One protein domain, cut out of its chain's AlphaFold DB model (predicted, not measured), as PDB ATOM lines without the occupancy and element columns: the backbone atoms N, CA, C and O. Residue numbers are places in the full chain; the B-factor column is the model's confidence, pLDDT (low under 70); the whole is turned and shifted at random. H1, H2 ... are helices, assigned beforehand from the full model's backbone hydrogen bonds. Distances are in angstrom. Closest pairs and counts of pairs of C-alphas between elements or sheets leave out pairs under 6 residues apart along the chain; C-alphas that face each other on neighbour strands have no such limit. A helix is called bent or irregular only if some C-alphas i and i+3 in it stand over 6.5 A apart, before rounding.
ATOM      1  N   ASP A   8      22.452  45.525   5.273       49.16
ATOM      2  CA  ASP A   8      22.705  46.500   4.205       49.16
ATOM      3  C   ASP A   8      23.722  47.589   4.596       49.16
ATOM      4  O   ASP A   8      24.396  48.155   3.741       49.16
ATOM      5  N   GLY A   9      23.900  47.856   5.896       48.41
ATOM      6  CA  GLY A   9      24.895  48.807   6.400       48.41
ATOM      7  C   GLY A   9      26.320  48.251   6.525       48.41
ATOM      8  O   GLY A   9      27.238  49.024   6.807       48.41
ATOM      9  N   TRP A  10      26.523  46.935   6.363       49.25
ATOM     10  CA  TRP A  10      27.850  46.299   6.428       49.25
ATOM     11  C   TRP A  10      28.617  46.390   5.109       49.25
ATOM     12  O   TRP A  10      29.845  46.478   5.121       49.25
ATOM     13  N   ILE A  11      27.911  46.425   3.981       51.41
ATOM     14  CA  ILE A  11      28.503  46.626   2.658       51.41
ATOM     15  C   ILE A  11      28.477  48.128   2.362       51.41
ATOM     16  O   ILE A  11      27.756  48.605   1.491       51.41
ATOM     17  N   LYS A  12      29.244  48.920   3.122       50.56
ATOM     18  CA  LYS A  12      29.489  50.310   2.722       50.56
ATOM     19  C   LYS A  12      30.363  50.296   1.475       50.56
ATOM     20  O   LYS A  12      31.566  50.065   1.547       50.56
ATOM     21  N   THR A  13      29.735  50.580   0.344       51.66
ATOM     22  CA  THR A  13      30.317  50.670  -1.001       51.66
ATOM     23  C   THR A  13      31.541  51.590  -1.102       51.66
ATOM     24  O   THR A  13      32.367  51.372  -1.980       51.66
ATOM     25  N   ASN A  14      31.732  52.541  -0.175       50.22
ATOM     26  CA  ASN A  14      32.910  53.421  -0.157       50.22
ATOM     27  C   ASN A  14      34.136  52.859   0.587       50.22
ATOM     28  O   ASN A  14      35.253  53.109   0.150       50.22
ATOM     29  N   ASP A  15      33.972  52.056   1.647       54.34
ATOM     30  CA  ASP A  15      35.120  51.470   2.377       54.34
ATOM     31  C   ASP A  15      35.803  50.341   1.576       54.34
ATOM     32  O   ASP A  15      36.891  49.878   1.934       54.34
ATOM     33  N   ALA A  16      35.142  49.881   0.510       60.09
ATOM     34  CA  ALA A  16      35.582  48.806  -0.368       60.09
ATOM     35  C   ALA A  16      36.338  49.288  -1.621       60.09
ATOM     36  O   ALA A  16      36.993  48.466  -2.255       60.09
ATOM     37  N   ALA A  17      36.255  50.573  -1.986       66.75
ATOM     38  CA  ALA A  17      36.728  51.055  -3.286       66.75
ATOM     39  C   ALA A  17      38.134  51.681  -3.256       66.75
ATOM     40  O   ALA A  17      38.888  51.513  -4.211       66.75
ATOM     41  N   GLU A  18      38.509  52.376  -2.177       80.12
ATOM     42  CA  GLU A  18      39.797  53.079  -2.101       80.12
ATOM     43  C   GLU A  18      40.846  52.272  -1.324       80.12
ATOM     44  O   GLU A  18      40.601  51.791  -0.209       80.12
ATOM     45  N   LEU A  19      42.027  52.116  -1.930       90.25
ATOM     46  CA  LEU A  19      43.179  51.502  -1.281       90.25
ATOM     47  C   LEU A  19      43.869  52.523  -0.379       90.25
ATOM     48  O   LEU A  19      44.153  53.651  -0.768       90.25
ATOM     49  N   THR A  20      44.183  52.091   0.833       91.44
ATOM     50  CA  THR A  20      45.087  52.803   1.734       91.44
ATOM     51  C   THR A  20      46.527  52.746   1.211       91.44
ATOM     52  O   THR A  20      46.850  51.985   0.296       91.44
ATOM     53  N   ALA A  21      47.429  53.500   1.842       89.06
ATOM     54  CA  ALA A  21      48.850  53.507   1.488       89.06
ATOM     55  C   ALA A  21      49.534  52.124   1.585       89.06
ATOM     56  O   ALA A  21      50.577  51.928   0.971       89.06
ATOM     57  N   CYS A  22      48.957  51.158   2.315       89.12
ATOM     58  CA  CYS A  22      49.467  49.786   2.389       89.12
ATOM     59  C   CYS A  22      48.876  48.841   1.329       89.12
ATOM     60  O   CYS A  22      49.084  47.633   1.410       89.12
ATOM     61  N   GLY A  23      48.139  49.364   0.341       92.31
ATOM     62  CA  GLY A  23      47.562  48.569  -0.748       92.31
ATOM     63  C   GLY A  23      46.326  47.760  -0.347       92.31
ATOM     64  O   GLY A  23      45.893  46.887  -1.094       92.31
ATOM     65  N   GLU A  24      45.742  48.046   0.819       91.75
ATOM     66  CA  GLU A  24      44.545  47.375   1.332       91.75
ATOM     67  C   GLU A  24      43.370  48.341   1.410       91.75
ATOM     68  O   GLU A  24      43.558  49.520   1.709       91.75
ATOM     69  N   THR A  25      42.145  47.853   1.209       90.00
ATOM     70  CA  THR A  25      40.952  48.679   1.434       90.00
ATOM     71  C   THR A  25      40.777  48.981   2.922       90.00
ATOM     72  O   THR A  25      41.184  48.197   3.788       90.00
ATOM     73  N   MET A  26      40.110  50.090   3.246       89.06
ATOM     74  CA  MET A  26      39.815  50.434   4.642       89.06
ATOM     75  C   MET A  26      39.021  49.325   5.350       89.06
ATOM     76  O   MET A  26      39.266  49.033   6.522       89.06
ATOM     77  N   ALA A  27      38.114  48.647   4.638       87.12
ATOM     78  CA  ALA A  27      37.385  47.498   5.172       87.12
ATOM     79  C   ALA A  27      38.320  46.355   5.619       87.12
ATOM     80  O   ALA A  27      38.120  45.781   6.693       87.12
ATOM     81  N   VAL A  28      39.364  46.050   4.838       90.69
ATOM     82  CA  VAL A  28      40.368  45.032   5.192       90.69
ATOM     83  C   VAL A  28      41.181  45.474   6.407       90.69
ATOM     84  O   VAL A  28      41.307  44.700   7.358       90.69
ATOM     85  N   VAL A  29      41.655  46.723   6.434       92.94
ATOM     86  CA  VAL A  29      42.412  47.272   7.574       92.94
ATOM     87  C   VAL A  29      41.586  47.203   8.862       92.94
ATOM     88  O   VAL A  29      42.054  46.688   9.878       92.94
ATOM     89  N   ARG A  30      40.316  47.627   8.823       92.75
ATOM     90  CA  ARG A  30      39.402  47.545   9.976       92.75
ATOM     91  C   ARG A  30      39.168  46.107  10.428       92.75
ATOM     92  O   ARG A  30      39.134  45.855  11.632       92.75
ATOM     93  N   LYS A  31      39.027  45.161   9.490       93.44
ATOM     94  CA  LYS A  31      38.896  43.735   9.812       93.44
ATOM     95  C   LYS A  31      40.150  43.212  10.517       93.44
ATOM     96  O   LYS A  31      40.013  42.527  11.523       93.44
ATOM     97  N   LYS A  32      41.355  43.582  10.068       95.44
ATOM     98  CA  LYS A  32      42.611  43.225  10.753       95.44
ATOM     99  C   LYS A  32      42.688  43.807  12.165       95.44
ATOM    100  O   LYS A  32      43.058  43.094  13.092       95.44
ATOM    101  N   CYS A  33      42.291  45.066  12.359       95.94
ATOM    102  CA  CYS A  33      42.203  45.659  13.698       95.94
ATOM    103  C   CYS A  33      41.221  44.901  14.601       95.94
ATOM    104  O   CYS A  33      41.549  44.627  15.752       95.94
ATOM    105  N   LEU A  34      40.043  44.526  14.088       96.06
ATOM    106  CA  LEU A  34      39.078  43.715  14.834       96.06
ATOM    107  C   LEU A  34      39.671  42.357  15.229       96.06
ATOM    108  O   LEU A  34      39.556  41.969  16.386       96.06
ATOM    109  N   LEU A  35      40.325  41.659  14.296       96.25
ATOM    110  CA  LEU A  35      40.954  40.367  14.576       96.25
ATOM    111  C   LEU A  35      42.039  40.480  15.651       96.25
ATOM    112  O   LEU A  35      42.086  39.632  16.530       96.25
ATOM    113  N   ARG A  36      42.840  41.554  15.657       97.12
ATOM    114  CA  ARG A  36      43.810  41.814  16.735       97.12
ATOM    115  C   ARG A  36      43.136  42.008  18.091       97.12
ATOM    116  O   ARG A  36      43.573  41.420  19.066       97.12
ATOM    117  N   ILE A  37      42.061  42.799  18.150       97.25
ATOM    118  CA  ILE A  37      41.304  43.009  19.394       97.25
ATOM    119  C   ILE A  37      40.768  41.674  19.924       97.25
ATOM    120  O   ILE A  37      40.890  41.395  21.114       97.25
ATOM    121  N   LEU A  38      40.186  40.853  19.046       96.81
ATOM    122  CA  LEU A  38      39.652  39.541  19.417       96.81
ATOM    123  C   LEU A  38      40.760  38.575  19.848       96.81
ATOM    124  O   LEU A  38      40.579  37.868  20.830       96.81
ATOM    125  N   ALA A  39      41.905  38.591  19.167       96.19
ATOM    126  CA  ALA A  39      43.074  37.795  19.520       96.19
ATOM    127  C   ALA A  39      43.590  38.141  20.925       96.19
ATOM    128  O   ALA A  39      43.793  37.244  21.735       96.19
ATOM    129  N   CYS A  40      43.724  39.431  21.256       95.62
ATOM    130  CA  CYS A  40      44.126  39.843  22.603       95.62
ATOM    131  C   CYS A  40      43.124  39.363  23.665       95.62
ATOM    132  O   CYS A  40      43.524  38.806  24.680       95.62
ATOM    133  N   GLN A  41      41.822  39.499  23.400       95.56
ATOM    134  CA  GLN A  41      40.785  39.003  24.311       95.56
ATOM    135  C   GLN A  41      40.816  37.479  24.483       95.56
ATOM    136  O   GLN A  41      40.513  36.988  25.568       95.56
ATOM    137  N   ASP A  42      41.117  36.730  23.422       94.12
ATOM    138  CA  ASP A  42      41.201  35.271  23.482       94.12
ATOM    139  C   ASP A  42      42.440  34.815  24.256       94.12
ATOM    140  O   ASP A  42      42.339  33.966  25.138       94.12
ATOM    141  N   ALA A  43      43.585  35.462  24.023       92.75
ATOM    142  CA  ALA A  43      44.812  35.213  24.768       92.75
ATOM    143  C   ALA A  43      44.656  35.490  26.269       92.75
ATOM    144  O   ALA A  43      45.102  34.675  27.081       92.75
ATOM    145  N   ASP A  44      43.963  36.573  26.636       92.12
ATOM    146  CA  ASP A  44      43.633  36.882  28.031       92.12
ATOM    147  C   ASP A  44      42.780  35.769  28.663       92.12
ATOM    148  O   ASP A  44      43.035  35.346  29.791       92.12
ATOM    149  N   ARG A  45      41.779  35.243  27.940       92.00
ATOM    150  CA  ARG A  45      40.927  34.140  28.431       92.00
ATOM    151  C   ARG A  45      41.689  32.826  28.554       92.00
ATOM    152  O   ARG A  45      41.458  32.073  29.499       92.00
ATOM    153  N   ALA A  46      42.577  32.550  27.605       86.88
ATOM    154  CA  ALA A  46      43.396  31.349  27.568       86.88
ATOM    155  C   ALA A  46      44.613  31.416  28.512       86.88
ATOM    156  O   ALA A  46      45.324  30.423  28.649       86.88
ATOM    157  N   ASN A  47      44.843  32.549  29.192       88.75
ATOM    158  CA  ASN A  47      46.028  32.818  30.014       88.75
ATOM    159  C   ASN A  47      47.347  32.578  29.256       88.75
ATOM    160  O   ASN A  47      48.310  32.035  29.807       88.75
ATOM    161  N   ILE A  48      47.399  32.970  27.981       87.00
ATOM    162  CA  ILE A  48      48.625  32.870  27.186       87.00
ATOM    163  C   ILE A  48      49.622  33.906  27.703       87.00
ATOM    164  O   ILE A  48      49.391  35.111  27.637       87.00
ATOM    165  N   SER A  49      50.760  33.427  28.205       87.75
ATOM    166  CA  SER A  49      51.847  34.288  28.665       87.75
ATOM    167  C   SER A  49      52.808  34.585  27.520       87.75
ATOM    168  O   SER A  49      53.419  33.674  26.967       87.75
ATOM    169  N   ILE A  50      52.995  35.867  27.216       93.38
ATOM    170  CA  ILE A  50      53.953  36.338  26.211       93.38
ATOM    171  C   ILE A  50      55.220  36.800  26.915       93.38
ATOM    172  O   ILE A  50      55.161  37.561  27.884       93.38
ATOM    173  N   THR A  51      56.379  36.383  26.418       94.56
ATOM    174  CA  THR A  51      57.663  36.856  26.934       94.56
ATOM    175  C   THR A  51      58.213  38.008  26.094       94.56
ATOM    176  O   THR A  51      57.881  38.177  24.920       94.56
ATOM    177  N   GLY A  52      59.138  38.787  26.663       95.62
ATOM    178  CA  GLY A  52      59.879  39.791  25.888       95.62
ATOM    179  C   GLY A  52      60.650  39.189  24.703       95.62
ATOM    180  O   GLY A  52      60.785  39.839  23.670       95.62
ATOM    181  N   SER A  53      61.092  37.930  24.821       95.75
ATOM    182  CA  SER A  53      61.747  37.193  23.732       95.75
ATOM    183  C   SER A  53      60.791  36.930  22.567       95.75
ATOM    184  O   SER A  53      61.194  37.050  21.413       95.75
ATOM    185  N   ASP A  54      59.524  36.613  22.846       96.25
ATOM    186  CA  ASP A  54      58.520  36.379  21.801       96.25
ATOM    187  C   ASP A  54      58.228  37.655  21.010       96.25
ATOM    188  O   ASP A  54      58.125  37.618  19.782       96.25
ATOM    189  N   ILE A  55      58.145  38.786  21.716       97.38
ATOM    190  CA  ILE A  55      57.935  40.105  21.113       97.38
ATOM    191  C   ILE A  55      59.140  40.490  20.255       97.38
ATOM    192  O   ILE A  55      58.963  40.955  19.127       97.38
ATOM    193  N   GLN A  56      60.359  40.258  20.752       96.81
ATOM    194  CA  GLN A  56      61.577  40.518  19.988       96.81
ATOM    195  C   GLN A  56      61.627  39.660  18.719       96.81
ATOM    196  O   GLN A  56      61.869  40.194  17.641       96.81
ATOM    197  N   ALA A  57      61.316  38.364  18.813       96.31
ATOM    198  CA  ALA A  57      61.279  37.472  17.657       96.31
ATOM    199  C   ALA A  57      60.259  37.932  16.600       96.31
ATOM    200  O   ALA A  57      60.567  37.948  15.407       96.31
ATOM    201  N   THR A  58      59.064  38.358  17.023       97.75
ATOM    202  CA  THR A  58      58.047  38.923  16.121       97.75
ATOM    203  C   THR A  58      58.525  40.232  15.483       97.75
ATOM    204  O   THR A  58      58.364  40.421  14.276       97.75
ATOM    205  N   SER A  59      59.153  41.117  16.262       97.75
ATOM    206  CA  SER A  59      59.734  42.371  15.769       97.75
ATOM    207  C   SER A  59      60.835  42.121  14.735       97.75
ATOM    208  O   SER A  59      60.837  42.747  13.677       97.75
ATOM    209  N   ASP A  60      61.742  41.183  14.994       97.56
ATOM    210  CA  ASP A  60      62.836  40.843  14.080       97.56
ATOM    211  C   ASP A  60      62.322  40.192  12.799       97.56
ATOM    212  O   ASP A  60      62.818  40.487  11.711       97.56
ATOM    213  N   TRP A  61      61.308  39.328  12.903       97.06
ATOM    214  CA  TRP A  61      60.640  38.747  11.742       97.06
ATOM    215  C   TRP A  61      59.979  39.828  10.880       97.06
ATOM    216  O   TRP A  61      60.218  39.873   9.672       97.06
ATOM    217  N   PHE A  62      59.232  40.750  11.501       97.38
ATOM    218  CA  PHE A  62      58.615  41.883  10.811       97.38
ATOM    219  C   PHE A  62      59.679  42.744  10.124       97.38
ATOM    220  O   PHE A  62      59.627  42.960   8.913       97.38
ATOM    221  N   ARG A  63      60.695  43.187  10.874       97.69
ATOM    222  CA  ARG A  63      61.773  44.034  10.349       97.69
ATOM    223  C   ARG A  63      62.507  43.346   9.201       97.69
ATOM    224  O   ARG A  63      62.755  43.978   8.181       97.69
ATOM    225  N   ARG A  64      62.795  42.046   9.307       97.75
ATOM    226  CA  ARG A  64      63.413  41.259   8.228       97.75
ATOM    227  C   ARG A  64      62.545  41.214   6.975       97.75
ATOM    228  O   ARG A  64      63.077  41.419   5.888       97.75
ATOM    229  N   GLY A  65      61.243  40.971   7.119       96.75
ATOM    230  CA  GLY A  65      60.307  40.882   5.994       96.75
ATOM    231  C   GLY A  65      60.215  42.165   5.163       96.75
ATOM    232  O   GLY A  65      59.952  42.095   3.966       96.75
ATOM    233  N   PHE A  66      60.493  43.319   5.776       95.81
ATOM    234  CA  PHE A  66      60.416  44.632   5.129       95.81
ATOM    235  C   PHE A  66      61.776  45.322   4.933       95.81
ATOM    236  O   PHE A  66      61.809  46.489   4.556       95.81
ATOM    237  N   GLY A  67      62.895  44.634   5.181       96.75
ATOM    238  CA  GLY A  67      64.231  45.225   5.028       96.75
ATOM    239  C   GLY A  67      64.566  46.316   6.057       96.75
ATOM    240  O   GLY A  67      65.389  47.175   5.789       96.75
ATOM    241  N   LEU A  68      63.950  46.278   7.239       97.62
ATOM    242  CA  LEU A  68      64.092  47.262   8.320       97.62
ATOM    243  C   LEU A  68      64.999  46.764   9.460       97.62
ATOM    244  O   LEU A  68      64.829  47.168  10.608       97.62
ATOM    245  N   LEU A  69      65.904  45.813   9.207       95.81
ATOM    246  CA  LEU A  69      66.773  45.269  10.263       95.81
ATOM    247  C   LEU A  69      67.819  46.280  10.741       95.81
ATOM    248  O   LEU A  69      68.125  46.293  11.931       95.81
ATOM    249  N   ALA A  70      68.335  47.129   9.849       96.69
ATOM    250  CA  ALA A  70      69.206  48.227  10.247       96.69
ATOM    251  C   ALA A  70      68.418  49.250  11.082       96.69
ATOM    252  O   ALA A  70      67.231  49.494  10.838       96.69
ATOM    253  N   GLU A  71      69.054  49.820  12.106       96.00
ATOM    254  CA  GLU A  71      68.384  50.770  13.001       96.00
ATOM    255  C   GLU A  71      68.102  52.098  12.296       96.00
ATOM    256  O   GLU A  71      67.078  52.728  12.570       96.00
ATOM    257  N   GLU A  72      68.957  52.493  11.354       97.31
ATOM    258  CA  GLU A  72      68.783  53.686  10.531       97.31
ATOM    259  C   GLU A  72      67.541  53.563   9.637       97.31
ATOM    260  O   GLU A  72      66.674  54.438   9.664       97.31
ATOM    261  N   ASP A  73      67.405  52.444   8.916       97.44
ATOM    262  CA  ASP A  73      66.255  52.178   8.040       97.44
ATOM    263  C   ASP A  73      64.949  52.099   8.838       97.44
ATOM    264  O   ASP A  73      63.934  52.689   8.459       97.44
ATOM    265  N   PHE A  74      64.977  51.413   9.984       97.31
ATOM    266  CA  PHE A  74      63.827  51.328  10.879       97.31
ATOM    267  C   PHE A  74      63.417  52.699  11.428       97.31
ATOM    268  O   PHE A  74      62.232  53.034  11.408       97.31
ATOM    269  N   SER A  75      64.377  53.502  11.890       96.56
ATOM    270  CA  SER A  75      64.110  54.830  12.451       96.56
ATOM    271  C   SER A  75      63.535  55.776  11.399       96.56
ATOM    272  O   SER A  75      62.491  56.385  11.636       96.56
ATOM    273  N   HIS A  76      64.139  55.828  10.207       97.00
ATOM    274  CA  HIS A  76      63.617  56.614   9.088       97.00
ATOM    275  C   HIS A  76      62.200  56.188   8.698       97.00
ATOM    276  O   HIS A  76      61.331  57.032   8.463       97.00
ATOM    277  N   TRP A  77      61.935  54.880   8.653       96.88
ATOM    278  CA  TRP A  77      60.601  54.382   8.350       96.88
ATOM    279  C   TRP A  77      59.581  54.798   9.419       96.88
ATOM    280  O   TRP A  77      58.564  55.396   9.064       96.88
ATOM    281  N   ILE A  78      59.861  54.567  10.709       96.75
ATOM    282  CA  ILE A  78      58.995  54.965  11.834       96.75
ATOM    283  C   ILE A  78      58.623  56.454  11.743       96.75
ATOM    284  O   ILE A  78      57.443  56.807  11.836       96.75
ATOM    285  N   GLU A  79      59.612  57.318  11.507       96.88
ATOM    286  CA  GLU A  79      59.416  58.764  11.371       96.88
ATOM    287  C   GLU A  79      58.563  59.123  10.150       96.88
ATOM    288  O   GLU A  79      57.614  59.903  10.270       96.88
ATOM    289  N   SER A  80      58.830  58.509   8.990       96.19
ATOM    290  CA  SER A  80      58.061  58.745   7.759       96.19
ATOM    291  C   SER A  80      56.575  58.399   7.914       96.19
ATOM    292  O   SER A  80      55.714  59.068   7.342       96.19
ATOM    293  N   GLN A  81      56.270  57.387   8.732       95.75
ATOM    294  CA  GLN A  81      54.906  56.951   9.028       95.75
ATOM    295  C   GLN A  81      54.268  57.731  10.184       95.75
ATOM    296  O   GLN A  81      53.113  57.473  10.530       95.75
ATOM    297  N   LYS A  82      54.998  58.676  10.796       95.94
ATOM    298  CA  LYS A  82      54.592  59.390  12.019       95.94
ATOM    299  C   LYS A  82      54.194  58.424  13.143       95.94
ATOM    300  O   LYS A  82      53.304  58.719  13.943       95.94
ATOM    301  N   LEU A  83      54.836  57.256  13.189       96.12
ATOM    302  CA  LEU A  83      54.589  56.234  14.197       96.12
ATOM    303  C   LEU A  83      55.467  56.518  15.419       96.12
ATOM    304  O   LEU A  83      56.609  56.947  15.296       96.12
ATOM    305  N   THR A  84      54.956  56.286  16.624       96.00
ATOM    306  CA  THR A  84      55.793  56.348  17.830       96.00
ATOM    307  C   THR A  84      56.410  54.978  18.099       96.00
ATOM    308  O   THR A  84      55.791  53.948  17.822       96.00
ATOM    309  N   LYS A  85      57.601  54.936  18.716       93.25
ATOM    310  CA  LYS A  85      58.218  53.663  19.141       93.25
ATOM    311  C   LYS A  85      57.288  52.858  20.064       93.25
ATOM    312  O   LYS A  85      57.216  51.641  19.945       93.25
ATOM    313  N   ALA A  86      56.522  53.537  20.924       96.00
ATOM    314  CA  ALA A  86      55.535  52.905  21.801       96.00
ATOM    315  C   ALA A  86      54.362  52.277  21.026       96.00
ATOM    316  O   ALA A  86      53.967  51.153  21.325       96.00
ATOM    317  N   ALA A  87      53.832  52.959  20.005       96.31
ATOM    318  CA  ALA A  87      52.773  52.405  19.160       96.31
ATOM    319  C   ALA A  87      53.269  51.205  18.340       96.31
ATOM    320  O   ALA A  87      52.554  50.213  18.214       96.31
ATOM    321  N   PHE A  88      54.508  51.259  17.837       96.88
ATOM    322  CA  PHE A  88      55.141  50.111  17.190       96.88
ATOM    323  C   PHE A  88      55.302  48.931  18.158       96.88
ATOM    324  O   PHE A  88      54.891  47.821  17.836       96.88
ATOM    325  N   ALA A  89      55.834  49.165  19.362       96.00
ATOM    326  CA  ALA A  89      56.003  48.123  20.374       96.00
ATOM    327  C   ALA A  89      54.663  47.484  20.779       96.00
ATOM    328  O   ALA A  89      54.556  46.261  20.831       96.00
ATOM    329  N   SER A  90      53.619  48.297  20.975       96.44
ATOM    330  CA  SER A  90      52.258  47.806  21.215       96.44
ATOM    331  C   SER A  90      51.740  46.965  20.046       96.44
ATOM    332  O   SER A  90      51.085  45.953  20.264       96.44
ATOM    333  N   ALA A  91      52.049  47.340  18.802       96.88
ATOM    334  CA  ALA A  91      51.670  46.537  17.647       96.88
ATOM    335  C   ALA A  91      52.429  45.205  17.579       96.88
ATOM    336  O   ALA A  91      51.815  44.190  17.268       96.88
ATOM    337  N   MET A  92      53.726  45.180  17.907       98.06
ATOM    338  CA  MET A  92      54.506  43.937  17.955       98.06
ATOM    339  C   MET A  92      54.023  42.997  19.056       98.06
ATOM    340  O   MET A  92      54.011  41.784  18.856       98.06
ATOM    341  N   HIS A  93      53.578  43.541  20.188       97.12
ATOM    342  CA  HIS A  93      52.911  42.760  21.224       97.12
ATOM    343  C   HIS A  93      51.654  42.066  20.673       97.12
ATOM    344  O   HIS A  93      51.563  40.841  20.708       97.12
ATOM    345  N   ASP A  94      50.734  42.817  20.064       97.75
ATOM    346  CA  ASP A  94      49.502  42.243  19.504       97.75
ATOM    347  C   ASP A  94      49.777  41.250  18.366       97.75
ATOM    348  O   ASP A  94      49.126  40.215  18.262       97.75
ATOM    349  N   PHE A  95      50.751  41.540  17.501       97.75
ATOM    350  CA  PHE A  95      51.148  40.617  16.435       97.75
ATOM    351  C   PHE A  95      51.758  39.334  16.992       97.75
ATOM    352  O   PHE A  95      51.580  38.272  16.404       97.75
ATOM    353  N   THR A  96      52.434  39.411  18.140       97.88
ATOM    354  CA  THR A  96      52.942  38.225  18.831       97.88
ATOM    355  C   THR A  96      51.793  37.352  19.314       97.88
ATOM    356  O   THR A  96      51.848  36.144  19.114       97.88
ATOM    357  N   ILE A  97      50.726  37.948  19.858       97.31
ATOM    358  CA  ILE A  97      49.511  37.211  20.234       97.31
ATOM    359  C   ILE A  97      48.917  36.501  19.027       97.31
ATOM    360  O   ILE A  97      48.695  35.295  19.078       97.31
ATOM    361  N   VAL A  98      48.687  37.240  17.939       96.75
ATOM    362  CA  VAL A  98      48.104  36.675  16.717       96.75
ATOM    363  C   VAL A  98      48.952  35.510  16.215       96.75
ATOM    364  O   VAL A  98      48.412  34.434  16.004       96.75
ATOM    365  N   ARG A  99      50.274  35.681  16.123       95.25
ATOM    366  CA  ARG A  99      51.197  34.626  15.690       95.25
ATOM    367  C   ARG A  99      51.125  33.382  16.580       95.25
ATOM    368  O   ARG A  99      51.161  32.269  16.069       95.25
ATOM    369  N   LEU A 100      51.076  33.553  17.902       93.56
ATOM    370  CA  LEU A 100      51.001  32.428  18.841       93.56
ATOM    371  C   LEU A 100      49.650  31.706  18.753       93.56
ATOM    372  O   LEU A 100      49.621  30.480  18.795       93.56
ATOM    373  N   LEU A 101      48.548  32.440  18.575       93.94
ATOM    374  CA  LEU A 101      47.231  31.842  18.349       93.94
ATOM    375  C   LEU A 101      47.159  31.128  16.995       93.94
ATOM    376  O   LEU A 101      46.648  30.021  16.932       93.94
ATOM    377  N   GLU A 102      47.715  31.702  15.927       94.06
ATOM    378  CA  GLU A 102      47.812  31.035  14.621       94.06
ATOM    379  C   GLU A 102      48.602  29.724  14.711       94.06
ATOM    380  O   GLU A 102      48.228  28.743  14.083       94.06
ATOM    381  N   GLN A 103      49.667  29.683  15.518       92.44
ATOM    382  CA  GLN A 103      50.410  28.448  15.789       92.44
ATOM    383  C   GLN A 103      49.587  27.440  16.599       92.44
ATOM    384  O   GLN A 103      49.664  26.245  16.330       92.44
ATOM    385  N   ALA A 104      48.818  27.909  17.584       91.25
ATOM    386  CA  ALA A 104      47.985  27.054  18.424       91.25
ATOM    387  C   ALA A 104      46.797  26.443  17.663       91.25
ATOM    388  O   ALA A 104      46.443  25.304  17.939       91.25
ATOM    389  N   TYR A 105      46.224  27.181  16.709       92.50
ATOM    390  CA  TYR A 105      45.073  26.773  15.895       92.50
ATOM    391  C   TYR A 105      45.459  26.388  14.459       92.50
ATOM    392  O   TYR A 105      44.639  26.492  13.548       92.50
ATOM    393  N   ALA A 106      46.723  26.030  14.214       95.75
ATOM    394  CA  ALA A 106      47.223  25.811  12.857       95.75
ATOM    395  C   ALA A 106      46.425  24.723  12.117       95.75
ATOM    396  O   ALA A 106      46.060  24.917  10.960       95.75
ATOM    397  N   GLU A 107      46.094  23.626  12.804       97.50
ATOM    398  CA  GLU A 107      45.323  22.519  12.229       97.50
ATOM    399  C   GLU A 107      43.897  22.961  11.865       97.50
ATOM    400  O   GLU A 107      43.462  22.775  10.728       97.50
ATOM    401  N   GLU A 108      43.183  23.631  12.775       97.38
ATOM    402  CA  GLU A 108      41.826  24.121  12.515       97.38
ATOM    403  C   GLU A 108      41.791  25.206  11.430       97.38
ATOM    404  O   GLU A 108      40.847  25.280  10.638       97.38
ATOM    405  N   ILE A 109      42.817  26.060  11.368       96.25
ATOM    406  CA  ILE A 109      42.971  27.041  10.290       96.25
ATOM    407  C   ILE A 109      43.136  26.315   8.953       96.25
ATOM    408  O   ILE A 109      42.413  26.634   8.004       96.25
ATOM    409  N   ASP A 110      44.032  25.330   8.877       98.06
ATOM    410  CA  ASP A 110      44.308  24.577   7.652       98.06
ATOM    411  C   ASP A 110      43.064  23.829   7.142       98.06
ATOM    412  O   ASP A 110      42.812  23.801   5.933       98.06
ATOM    413  N   GLU A 111      42.219  23.311   8.038       98.31
ATOM    414  CA  GLU A 111      40.929  22.707   7.682       98.31
ATOM    415  C   GLU A 111      39.930  23.719   7.086       98.31
ATOM    416  O   GLU A 111      39.158  23.393   6.175       98.31
ATOM    417  N   LEU A 112      39.932  24.965   7.569       97.31
ATOM    418  CA  LEU A 112      38.998  26.008   7.132       97.31
ATOM    419  C   LEU A 112      39.438  26.727   5.849       97.31
ATOM    420  O   LEU A 112      38.585  27.210   5.091       97.31
ATOM    421  N   VAL A 113      40.745  26.807   5.586       97.69
ATOM    422  CA  VAL A 113      41.324  27.559   4.459       97.69
ATOM    423  C   VAL A 113      40.711  27.187   3.098       97.69
ATOM    424  O   VAL A 113      40.312  28.114   2.382       97.69
ATOM    425  N   PRO A 114      40.544  25.904   2.710       98.12
ATOM    426  CA  PRO A 114      39.956  25.547   1.416       98.12
ATOM    427  C   PRO A 114      38.547  26.123   1.216       98.12
ATOM    428  O   PRO A 114      38.244  26.701   0.168       98.12
ATOM    429  N   ASN A 115      37.699  26.039   2.246       97.38
ATOM    430  CA  ASN A 115      36.338  26.575   2.211       97.38
ATOM    431  C   ASN A 115      36.343  28.105   2.158       97.38
ATOM    432  O   ASN A 115      35.588  28.709   1.390       97.38
ATOM    433  N   GLN A 116      37.227  28.748   2.924       95.81
ATOM    434  CA  GLN A 116      37.373  30.199   2.901       95.81
ATOM    435  C   GLN A 116      37.846  30.698   1.527       95.81
ATOM    436  O   GLN A 116      37.339  31.719   1.050       95.81
ATOM    437  N   ILE A 117      38.769  29.992   0.863       95.94
ATOM    438  CA  ILE A 117      39.191  30.287  -0.514       95.94
ATOM    439  C   ILE A 117      37.995  30.159  -1.460       95.94
ATOM    440  O   ILE A 117      37.709  31.111  -2.191       95.94
ATOM    441  N   ALA A 118      37.259  29.042  -1.404       96.44
ATOM    442  CA  ALA A 118      36.099  28.795  -2.259       96.44
ATOM    443  C   ALA A 118      35.040  29.901  -2.127       96.44
ATOM    444  O   ALA A 118      34.630  30.480  -3.132       96.44
ATOM    445  N   ILE A 119      34.669  30.282  -0.900       93.81
ATOM    446  CA  ILE A 119      33.743  31.400  -0.644       93.81
ATOM    447  C   ILE A 119      34.325  32.718  -1.170       93.81
ATOM    448  O   ILE A 119      33.625  33.513  -1.798       93.81
ATOM    449  N   SER A 120      35.625  32.952  -0.965       89.75
ATOM    450  CA  SER A 120      36.292  34.186  -1.391       89.75
ATOM    451  C   SER A 120      36.334  34.364  -2.907       89.75
ATOM    452  O   SER A 120      36.492  35.504  -3.347       89.75
ATOM    453  N   THR A 121      36.150  33.300  -3.702       92.81
ATOM    454  CA  THR A 121      36.020  33.392  -5.168       92.81
ATOM    455  C   THR A 121      34.791  34.180  -5.618       92.81
ATOM    456  O   THR A 121      34.779  34.662  -6.747       92.81
ATOM    457  N   ALA A 122      33.803  34.418  -4.742       88.81
ATOM    458  CA  ALA A 122      32.668  35.295  -5.033       88.81
ATOM    459  C   ALA A 122      33.108  36.682  -5.540       88.81
ATOM    460  O   ALA A 122      32.437  37.262  -6.391       88.81
ATOM    461  N   ARG A 123      34.286  37.169  -5.113       82.38
ATOM    462  CA  ARG A 123      34.883  38.424  -5.604       82.38
ATOM    463  C   ARG A 123      35.122  38.448  -7.114       82.38
ATOM    464  O   ARG A 123      35.079  39.517  -7.707       82.38
ATOM    465  N   LEU A 124      35.358  37.290  -7.736       85.38
ATOM    466  CA  LEU A 124      35.569  37.177  -9.182       85.38
ATOM    467  C   LEU A 124      34.280  37.460  -9.965       85.38
ATOM    468  O   LEU A 124      34.349  37.788 -11.141       85.38
ATOM    469  N   ARG A 125      33.111  37.363  -9.317       80.50
ATOM    470  CA  ARG A 125      31.816  37.711  -9.920       80.50
ATOM    471  C   ARG A 125      31.493  39.200  -9.837       80.50
ATOM    472  O   ARG A 125      30.657  39.670 -10.590       80.50
ATOM    473  N   SER A 126      32.124  39.937  -8.926       64.25
ATOM    474  CA  SER A 126      31.876  41.372  -8.724       64.25
ATOM    475  C   SER A 126      32.679  42.272  -9.677       64.25
ATOM    476  O   SER A 126      32.627  43.489  -9.533       64.25
TER     477      SER A 126
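AT A GLANCE: This is residues 8 to 126 of the 128 residues of an uncharacterized protein of Bradyrhizobium hipponense (UniProt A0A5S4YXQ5). H4 forms the middle of a loose helical frame: H1 meets its second half to make a V, H2 crosses it on the side away from H1, and H3 lies out near its beginning. H5 turns away sharply after the end of H4 and sticks out as a free arm, while residues 8 to 25, with no named element, lead in to H1. The printed part has 119 residues with five named helices, in the order H1, H2, H3, H4, H5, and no named strand; its class is all helix. The whole is loose, with a radius of gyration of the C-alphas of 16.9 A, and spans 45 by 35 by 24 A.

HOW THE PARTS SIT: H1, residues 26 to 46, touches H4, residues 85 to 104, with its residues 36 to 43 alone, and H4 touches H1 with its residues 94 to 101 alone. Their closest C-alphas, those of Ala 39 and Val 98, are 5.9 A apart. The two run the same way at a steep tilt of 69 degrees, only just short of about perpendicular. H2, residues 52 to 65, is apart from H1 but touches H4 with residues 54 to 59 alone, about perpendicular at 84 degrees; the closest C-alphas, those of Ile 55 and His 93, are 5.7 A apart. H3, residues 71 to 80, touches no helix but is near H4: the closest C-alphas, those of Ile 78 and Lys 85, are 7.5 A apart. H3 and H2 are close but not clearly touching, with the C-alphas of Arg 63 and Phe 74 closest at 7.6 A. H5, residues 106 to 125, is about perpendicular to H4 at 74 degrees and close but not clearly touching, with the C-alphas of Glu 102 and Ile 109 closest at 7.6 A. H5 is apart from H1, H2 and H3. In H1, H2, H3 and H4 every O i to N i+4 pair is within hydrogen-bond range; in H5 10 of 16 are.

IN THESE COORDINATES: H1 begins at C-alpha 26, (39.815, 50.434, 4.642), and is 30.0 A long from first to last C-alpha. H2 is 19.9 A long and H3 14.1 A. H4 begins at C-alpha 85, (58.218, 53.663, 19.141), and is 28.5 A long. H5 is 30.0 A long and ends at C-alpha 125, (31.816, 37.711, -9.920). It has a kink of 42 degrees near residue 113 and is only just irregular, with C-alphas 111 and 114 6.9 A apart.

THE WHOLE: The C-alphas farthest apart, those of Asp 8 and Glu 72, are 47.1 A apart. Residues 103 to 126, of which 106 to 125 belong to H5, stand free. The printed part has no cut, and the four links between the helices are tight. The mean pLDDT of the printed part is 90.8; residues 8 to 17 and residue 126 are under 70.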